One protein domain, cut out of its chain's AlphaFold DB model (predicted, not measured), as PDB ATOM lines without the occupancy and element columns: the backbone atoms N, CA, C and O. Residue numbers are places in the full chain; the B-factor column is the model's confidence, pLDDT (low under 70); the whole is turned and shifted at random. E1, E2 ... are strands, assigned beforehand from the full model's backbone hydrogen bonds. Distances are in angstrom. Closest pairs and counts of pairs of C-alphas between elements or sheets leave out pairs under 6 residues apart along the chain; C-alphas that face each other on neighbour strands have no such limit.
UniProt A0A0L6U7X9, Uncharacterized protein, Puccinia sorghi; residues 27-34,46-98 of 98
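What this domain is: This is residues 27 to 34 and 46 to 98 of the 98 residues of an uncharacterized protein of Puccinia sorghi (UniProt A0A0L6U7X9). This printed part has little regular structure: it is mostly loop, with a small two-stranded hairpin, E1 and E2, whose free-standing tip, residues 79 to 84, sticks out at one end. The stretch 46 to 76 runs away from that end, turns and comes back into the hairpin. The 61 printed residues include no named helix and two antiparallel strands, E1 then E2; the class is all strand, but these hold only 6 residues. The whole is only just loose, close to compact, with a radius of gyration of the C-alphas of 12.7 A and spans of 36 by 25 by 20 A.

Where its parts are: Start at C-alpha 27, (145.505, 195.498, 177.265). Find E1, residues 77 to 79, beginning at (133.124, 194.626, 177.921), and E2, residues 84 to 86, ending at (130.574, 198.904, 176.939).

How they stand to each other: E1 and E2 form a hairpin with a tight link, at 166 degrees between directions. Look for N 79 and O 84, 2.8 A apart, within hydrogen-bond range.

The domain as a whole: Residues 35 to 45 are cut out, leaving 25.1 A between C-alphas 34 and 46. Confidence is under 70 at residues 27 to 34, 46 and 92 to 98.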
ATOM      1  N   LEU A  27     146.090 196.720 177.795       55.97
ATOM      2  CA  LEU A  27     145.505 195.498 177.265       55.97
ATOM      3  C   LEU A  27     145.332 195.621 175.744       55.97
ATOM      4  O   LEU A  27     144.310 196.064 175.239       55.97
ATOM      5  N   THR A  28     146.356 195.230 174.989       52.53
ATOM      6  CA  THR A  28     146.289 195.160 173.518       52.53
ATOM      7  C   THR A  28     145.735 193.800 173.094       52.53
ATOM      8  O   THR A  28     146.190 192.775 173.606       52.53
ATOM      9  N   PHE A  29     144.791 193.758 172.153       59.72
ATOM     10  CA  PHE A  29     144.181 192.512 171.675       59.72
ATOM     11  C   PHE A  29     144.140 192.446 170.153       59.72
ATOM     12  O   PHE A  29     144.048 193.452 169.458       59.72
ATOM     13  N   THR A  30     144.151 191.208 169.664       52.62
ATOM     14  CA  THR A  30     143.919 190.867 168.264       52.62
ATOM     15  C   THR A  30     142.485 190.374 168.119       52.62
ATOM     16  O   THR A  30     142.060 189.453 168.825       52.62
ATOM     17  N   THR A  31     141.730 190.987 167.214       60.25
ATOM     18  CA  THR A  31     140.335 190.637 166.915       60.25
ATOM     19  C   THR A  31     140.203 189.149 166.596       60.25
ATOM     20  O   THR A  31     141.050 188.579 165.911       60.25
ATOM     21  N   ASN A  32     139.148 188.505 167.111       61.47
ATOM     22  CA  ASN A  32     138.874 187.063 166.973       61.47
ATOM     23  C   ASN A  32     139.901 186.110 167.618       61.47
ATOM     24  O   ASN A  32     139.859 184.906 167.382       61.47
ATOM     25  N   SER A  33     140.833 186.607 168.433       61.84
ATOM     26  CA  SER A  33     141.788 185.778 169.191       61.84
ATOM     27  C   SER A  33     141.851 186.152 170.670       61.84
ATOM     28  O   SER A  33     142.797 185.800 171.373       61.84
ATOM     29  N   PHE A  34     140.843 186.879 171.146       65.31
ATOM     30  CA  PHE A  34     140.791 187.406 172.495       65.31
ATOM     31  C   PHE A  34     139.564 186.879 173.232       65.31
ATOM     32  O   PHE A  34     138.430 187.066 172.799       65.31
ATOM     33  N   SER A  46     145.769 200.516 192.958       68.56
ATOM     34  CA  SER A  46     144.853 201.637 192.715       68.56
ATOM     35  C   SER A  46     143.392 201.219 192.863       68.56
ATOM     36  O   SER A  46     143.014 200.115 192.479       68.56
ATOM     37  N   GLU A  47     142.550 202.124 193.359       70.88
ATOM     38  CA  GLU A  47     141.091 201.941 193.382       70.88
ATOM     39  C   GLU A  47     140.485 201.900 191.967       70.88
ATOM     40  O   GLU A  47     139.413 201.328 191.766       70.88
ATOM     41  N   TYR A  48     141.200 202.441 190.977       71.75
ATOM     42  CA  TYR A  48     140.746 202.568 189.597       71.75
ATOM     43  C   TYR A  48     141.485 201.602 188.669       71.75
ATOM     44  O   TYR A  48     142.646 201.252 188.882       71.75
ATOM     45  N   ALA A  49     140.802 201.189 187.604       71.19
ATOM     46  CA  ALA A  49     141.399 200.472 186.487       71.19
ATOM     47  C   ALA A  49     141.209 201.303 185.219       71.19
ATOM     48  O   ALA A  49     140.112 201.787 184.953       71.19
ATOM     49  N   PHE A  50     142.272 201.441 184.431       70.75
ATOM     50  CA  PHE A  50     142.202 202.051 183.110       70.75
ATOM     51  C   PHE A  50     142.540 200.988 182.075       70.75
ATOM     52  O   PHE A  50     143.491 200.223 182.244       70.75
ATOM     53  N   VAL A  51     141.765 200.950 180.996       70.44
ATOM     54  CA  VAL A  51     141.951 199.989 179.910       70.44
ATOM     55  C   VAL A  51     142.041 200.756 178.599       70.44
ATOM     56  O   VAL A  51     141.235 201.644 178.338       70.44
ATOM     57  N   LEU A  52     143.034 200.413 177.781       72.88
ATOM     58  CA  LEU A  52     143.240 200.982 176.453       72.88
ATOM     59  C   LEU A  52     143.135 199.869 175.413       72.88
ATOM     60  O   LEU A  52     143.815 198.854 175.550       72.88
ATOM     61  N   PHE A  53     142.326 200.076 174.373       72.38
ATOM     62  CA  PHE A  53     141.953 199.041 173.413       72.38
ATOM     63  C   PHE A  53     142.592 199.287 172.038       72.38
ATOM     64  O   PHE A  53     141.943 199.788 171.133       72.38
ATOM     65  N   LEU A  54     143.865 198.936 171.837       75.81
ATOM     66  CA  LEU A  54     144.544 199.231 170.563       75.81
ATOM     67  C   LEU A  54     144.435 198.077 169.547       75.81
ATOM     68  O   LEU A  54     144.868 196.967 169.872       75.81
ATOM     69  N   PRO A  55     143.944 198.318 168.316       75.56
ATOM     70  CA  PRO A  55     143.923 197.302 167.269       75.56
ATOM     71  C   PRO A  55     145.335 197.000 166.749       75.56
ATOM     72  O   PRO A  55     146.156 197.902 166.560       75.56
ATOM     73  N   ASN A  56     145.612 195.726 166.469       77.88
ATOM     74  CA  ASN A  56     146.859 195.284 165.850       77.88
ATOM     75  C   ASN A  56     146.613 194.309 164.688       77.88
ATOM     76  O   ASN A  56     145.647 193.547 164.672       77.88
ATOM     77  N   TYR A  57     147.523 194.300 163.716       79.50
ATOM     78  CA  TYR A  57     147.504 193.316 162.639       79.50
ATOM     79  C   TYR A  57     147.901 191.942 163.179       79.50
ATOM     80  O   TYR A  57     148.996 191.770 163.715       79.50
ATOM     81  N   SER A  58     147.046 190.938 162.993       77.06
ATOM     82  CA  SER A  58     147.282 189.572 163.485       77.06
ATOM     83  C   SER A  58     148.561 188.933 162.932       77.06
ATOM     84  O   SER A  58     149.228 188.179 163.637       77.06
ATOM     85  N   ALA A  59     148.924 189.252 161.687       82.31
ATOM     86  CA  ALA A  59     150.087 188.681 161.013       82.31
ATOM     87  C   ALA A  59     151.428 189.217 161.544       82.31
ATOM     88  O   ALA A  59     152.410 188.481 161.588       82.31
ATOM     89  N   THR A  60     151.485 190.496 161.926       84.19
ATOM     90  CA  THR A  60     152.742 191.195 162.255       84.19
ATOM     91  C   THR A  60     152.833 191.610 163.720       84.19
ATOM     92  O   THR A  60     153.923 191.901 164.209       84.19
ATOM     93  N   GLY A  61     151.700 191.672 164.424       77.75
ATOM     94  CA  GLY A  61     151.592 192.218 165.773       77.75
ATOM     95  C   GLY A  61     151.686 193.746 165.838       77.75
ATOM     96  O   GLY A  61     151.553 194.305 166.923       77.75
ATOM     97  N   THR A  62     151.893 194.432 164.709       82.00
ATOM     98  CA  THR A  62     152.039 195.893 164.668       82.00
ATOM     99  C   THR A  62     150.694 196.587 164.852       82.00
ATOM    100  O   THR A  62     149.669 196.072 164.404       82.00
ATOM    101  N   LEU A  63     150.697 197.764 165.487       80.06
ATOM    102  CA  LEU A  63     149.489 198.577 165.646       80.06
ATOM    103  C   LEU A  63     148.888 198.922 164.280       80.06
ATOM    104  O   LEU A  63     149.619 199.249 163.341       80.06
ATOM    105  N   ALA A  64     147.564 198.842 164.183       80.56
ATOM    106  CA  ALA A  64     146.851 199.320 163.013       80.56
ATOM    107  C   ALA A  64     146.833 200.862 163.042       80.56
ATOM    108  O   ALA A  64     146.464 201.442 164.068       80.56
ATOM    109  N   PRO A  65     147.260 201.544 161.967       81.25
ATOM    110  CA  PRO A  65     147.247 202.999 161.918       81.25
ATOM    111  C   PRO A  65     145.809 203.542 161.801       81.25
ATOM    112  O   PRO A  65     144.902 202.802 161.401       81.25
ATOM    113  N   PRO A  66     145.570 204.830 162.118       77.06
ATOM    114  CA  PRO A  66     144.232 205.429 162.044       77.06
ATOM    115  C   PRO A  66     143.582 205.359 160.655       77.06
ATOM    116  O   PRO A  66     142.362 205.321 160.545       77.06
ATOM    117  N   ASP A  67     144.387 205.322 159.594       82.81
ATOM    118  CA  ASP A  67     143.959 205.221 158.195       82.81
ATOM    119  C   ASP A  67     143.782 203.771 157.710       82.81
ATOM    120  O   ASP A  67     143.451 203.546 156.548       82.81
ATOM    121  N   SER A  68     143.929 202.778 158.595       84.25
ATOM    122  CA  SER A  68     143.681 201.365 158.274       84.25
ATOM    123  C   SER A  68     142.225 201.060 157.909       84.25
ATOM    124  O   SER A  68     141.950 199.985 157.377       84.25
ATOM    125  N   GLY A  69     141.295 201.976 158.215       82.44
ATOM    126  CA  GLY A  69     139.857 201.784 158.015       82.44
ATOM    127  C   GLY A  69     139.256 200.702 158.915       82.44
ATOM    128  O   GLY A  69     138.156 200.228 158.647       82.44
ATOM    129  N   TYR A  70     139.986 200.273 159.948       79.62
ATOM    130  CA  TYR A  70     139.535 199.238 160.865       79.62
ATOM    131  C   TYR A  70     138.574 199.810 161.911       79.62
ATOM    132  O   TYR A  70     138.960 200.653 162.720       79.62
ATOM    133  N   GLU A  71     137.350 199.287 161.931       77.25
ATOM    134  CA  GLU A  71     136.367 199.526 162.986       77.25
ATOM    135  C   GLU A  71     136.261 198.284 163.877       77.25
ATOM    136  O   GLU A  71     136.175 197.150 163.387       77.25
ATOM    137  N   VAL A  72     136.263 198.476 165.199       75.12
ATOM    138  CA  VAL A  72     136.000 197.370 166.127       75.12
ATOM    139  C   VAL A  72     134.551 196.908 165.945       75.12
ATOM    140  O   VAL A  72     133.633 197.721 165.876       75.12
ATOM    141  N   THR A  73     134.353 195.590 165.864       76.44
ATOM    142  CA  THR A  73     133.028 194.957 165.838       76.44
ATOM    143  C   THR A  73     132.959 193.870 166.910       76.44
ATOM    144  O   THR A  73     133.857 193.030 167.028       76.44
ATOM    145  N   GLY A  74     131.899 193.889 167.716       76.56
ATOM    146  CA  GLY A  74     131.676 192.963 168.819       76.56
ATOM    147  C   GLY A  74     132.628 193.140 170.007       76.56
ATOM    148  O   GLY A  74     133.188 194.206 170.256       76.56
ATOM    149  N   GLY A  75     132.776 192.061 170.783       75.56
ATOM    150  CA  GLY A  75     133.647 192.014 171.960       75.56
ATOM    151  C   GLY A  75     133.254 192.944 173.116       75.56
ATOM    152  O   GLY A  75     134.162 193.514 173.717       75.56
ATOM    153  N   PRO A  76     131.960 193.120 173.457       78.94
ATOM    154  CA  PRO A  76     131.560 194.074 174.485       78.94
ATOM    155  C   PRO A  76     132.207 193.748 175.834       78.94
ATOM    156  O   PRO A  76     132.323 192.583 176.224       78.94
ATOM    157  N   PHE A  77     132.596 194.786 176.571       80.19
ATOM    158  CA  PHE A  77     133.124 194.626 177.921       80.19
ATOM    159  C   PHE A  77     131.974 194.698 178.917       80.19
ATOM    160  O   PHE A  77     131.386 195.760 179.116       80.19
ATOM    161  N   ILE A  78     131.614 193.559 179.504       83.69
ATOM    162  CA  ILE A  78     130.419 193.431 180.341       83.69
ATOM    163  C   ILE A  78     130.802 193.408 181.819       83.69
ATOM    164  O   ILE A  78     131.728 192.706 182.218       83.69
ATOM    165  N   PHE A  79     130.012 194.114 182.626       85.12
ATOM    166  CA  PHE A  79     129.986 194.045 184.083       85.12
ATOM    167  C   PHE A  79     128.672 193.372 184.517       85.12
ATOM    168  O   PHE A  79     127.672 194.068 184.729       85.12
ATOM    169  N   PRO A  80     128.623 192.027 184.618       84.94
ATOM    170  CA  PRO A  80     127.367 191.294 184.793       84.94
ATOM    171  C   PRO A  80     126.624 191.679 186.072       84.94
ATOM    172  O   PRO A  80     125.415 191.910 186.035       84.94
ATOM    173  N   ASP A  81     127.360 191.834 187.174       86.94
ATOM    174  CA  ASP A  81     126.805 192.178 188.488       86.94
ATOM    175  C   ASP A  81     126.150 193.564 188.501       86.94
ATOM    176  O   ASP A  81     125.192 193.808 189.234       86.94
ATOM    177  N   HIS A  82     126.621 194.458 187.631       86.56
ATOM    178  CA  HIS A  82     126.092 195.810 187.482       86.56
ATOM    179  C   HIS A  82     125.076 195.936 186.341       86.56
ATOM    180  O   HIS A  82     124.465 196.990 186.197       86.56
ATOM    181  N   LYS A  83     124.862 194.876 185.545       87.12
ATOM    182  CA  LYS A  83     124.006 194.876 184.341       87.12
ATOM    183  C   LYS A  83     124.352 196.002 183.362       87.12
ATOM    184  O   LYS A  83     123.476 196.567 182.710       87.12
ATOM    185  N   LEU A  84     125.639 196.318 183.273       86.56
ATOM    186  CA  LEU A  84     126.191 197.351 182.408       86.56
ATOM    187  C   LEU A  84     127.225 196.730 181.476       86.56
ATOM    188  O   LEU A  84     127.817 195.691 181.772       86.56
ATOM    189  N   GLY A  85     127.450 197.377 180.344       82.06
ATOM    190  CA  GLY A  85     128.467 196.954 179.406       82.06
ATOM    191  C   GLY A  85     128.846 198.073 178.460       82.06
ATOM    192  O   GLY A  85     128.059 198.984 178.204       82.06
ATOM    193  N   ILE A  86     130.062 197.988 177.944       80.81
ATOM    194  CA  ILE A  86     130.574 198.904 176.939       80.81
ATOM    195  C   ILE A  86     130.482 198.203 175.593       80.81
ATOM    196  O   ILE A  86     131.060 197.128 175.413       80.81
ATOM    197  N   ASN A  87     129.751 198.812 174.662       81.31
ATOM    198  CA  ASN A  87     129.773 198.391 173.272       81.31
ATOM    199  C   ASN A  87     130.956 199.051 172.549       81.31
ATOM    200  O   ASN A  87     131.070 200.279 172.550       81.31
ATOM    201  N   PHE A  88     131.815 198.237 171.939       77.31
ATOM    202  CA  PHE A  88     132.951 198.712 171.151       77.31
ATOM    203  C   PHE A  88     132.657 198.825 169.657       77.31
ATOM    204  O   PHE A  88     133.549 199.227 168.916       77.31
ATOM    205  N   ASP A  89     131.442 198.498 169.211       77.81
ATOM    206  CA  ASP A  89     131.066 198.671 167.811       77.81
ATOM    207  C   ASP A  89     131.371 200.100 167.340       77.81
ATOM    208  O   ASP A  89     131.035 201.079 168.015       77.81
ATOM    209  N   PHE A  90     132.011 200.203 166.173       73.50
ATOM    210  CA  PHE A  90     132.388 201.464 165.522       73.50
ATOM    211  C   PHE A  90     133.387 202.322 166.315       73.50
ATOM    212  O   PHE A  90     133.519 203.521 166.066       73.50
ATOM    213  N   GLN A  91     134.099 201.734 167.283       71.25
ATOM    214  CA  GLN A  91     135.149 202.436 168.016       71.25
ATOM    215  C   GLN A  91     136.538 202.204 167.419       71.25
ATOM    216  O   GLN A  91     136.877 201.108 166.975       71.25
ATOM    217  N   ASN A  92     137.379 203.238 167.519       68.94
ATOM    218  CA  ASN A  92     138.759 203.244 167.016       68.94
ATOM    219  C   ASN A  92     139.796 202.992 168.130       68.94
ATOM    220  O   ASN A  92     140.977 203.298 167.967       68.94
ATOM    221  N   GLY A  93     139.361 202.453 169.276       59.59
ATOM    222  CA  GLY A  93     140.259 201.901 170.293       59.59
ATOM    223  C   GLY A  93     140.550 202.747 171.541       59.59
ATOM    224  O   GLY A  93     141.320 202.328 172.407       59.59
ATOM    225  N   ILE A  94     139.919 203.915 171.688       57.19
ATOM    226  CA  ILE A  94     139.986 204.706 172.927       57.19
ATOM    227  C   ILE A  94     138.596 204.754 173.548       57.19
ATOM    228  O   ILE A  94     137.704 205.419 173.027       57.19
ATOM    229  N   VAL A  95     138.437 204.064 174.675       54.25
ATOM    230  CA  VAL A  95     137.195 204.049 175.447       54.25
ATOM    231  C   VAL A  95     137.507 204.593 176.829       54.25
ATOM    232  O   VAL A  95     138.281 203.988 177.568       54.25
ATOM    233  N   ASN A  96     136.906 205.724 177.188       44.12
ATOM    234  CA  ASN A  96     136.953 206.205 178.564       44.12
ATOM    235  C   ASN A  96     135.844 205.523 179.367       44.12
ATOM    236  O   ASN A  96     134.665 205.682 179.051       44.12
ATOM    237  N   MET A  97     136.226 204.789 180.411       46.59
ATOM    238  CA  MET A  97     135.306 204.449 181.495       46.59
ATOM    239  C   MET A  97     135.284 205.615 182.481       46.59
ATOM    240  O   MET A  97     136.342 206.018 182.962       46.59
ATOM    241  N   VAL A  98     134.094 206.166 182.727       38.94
ATOM    242  CA  VAL A  98     133.842 207.168 183.775       38.94
ATOM    243  C   VAL A  98     133.196 206.471 184.960       38.94
ATOM    244  O   VAL A  98     132.281 205.655 184.703       38.94
TER     245      VAL A  98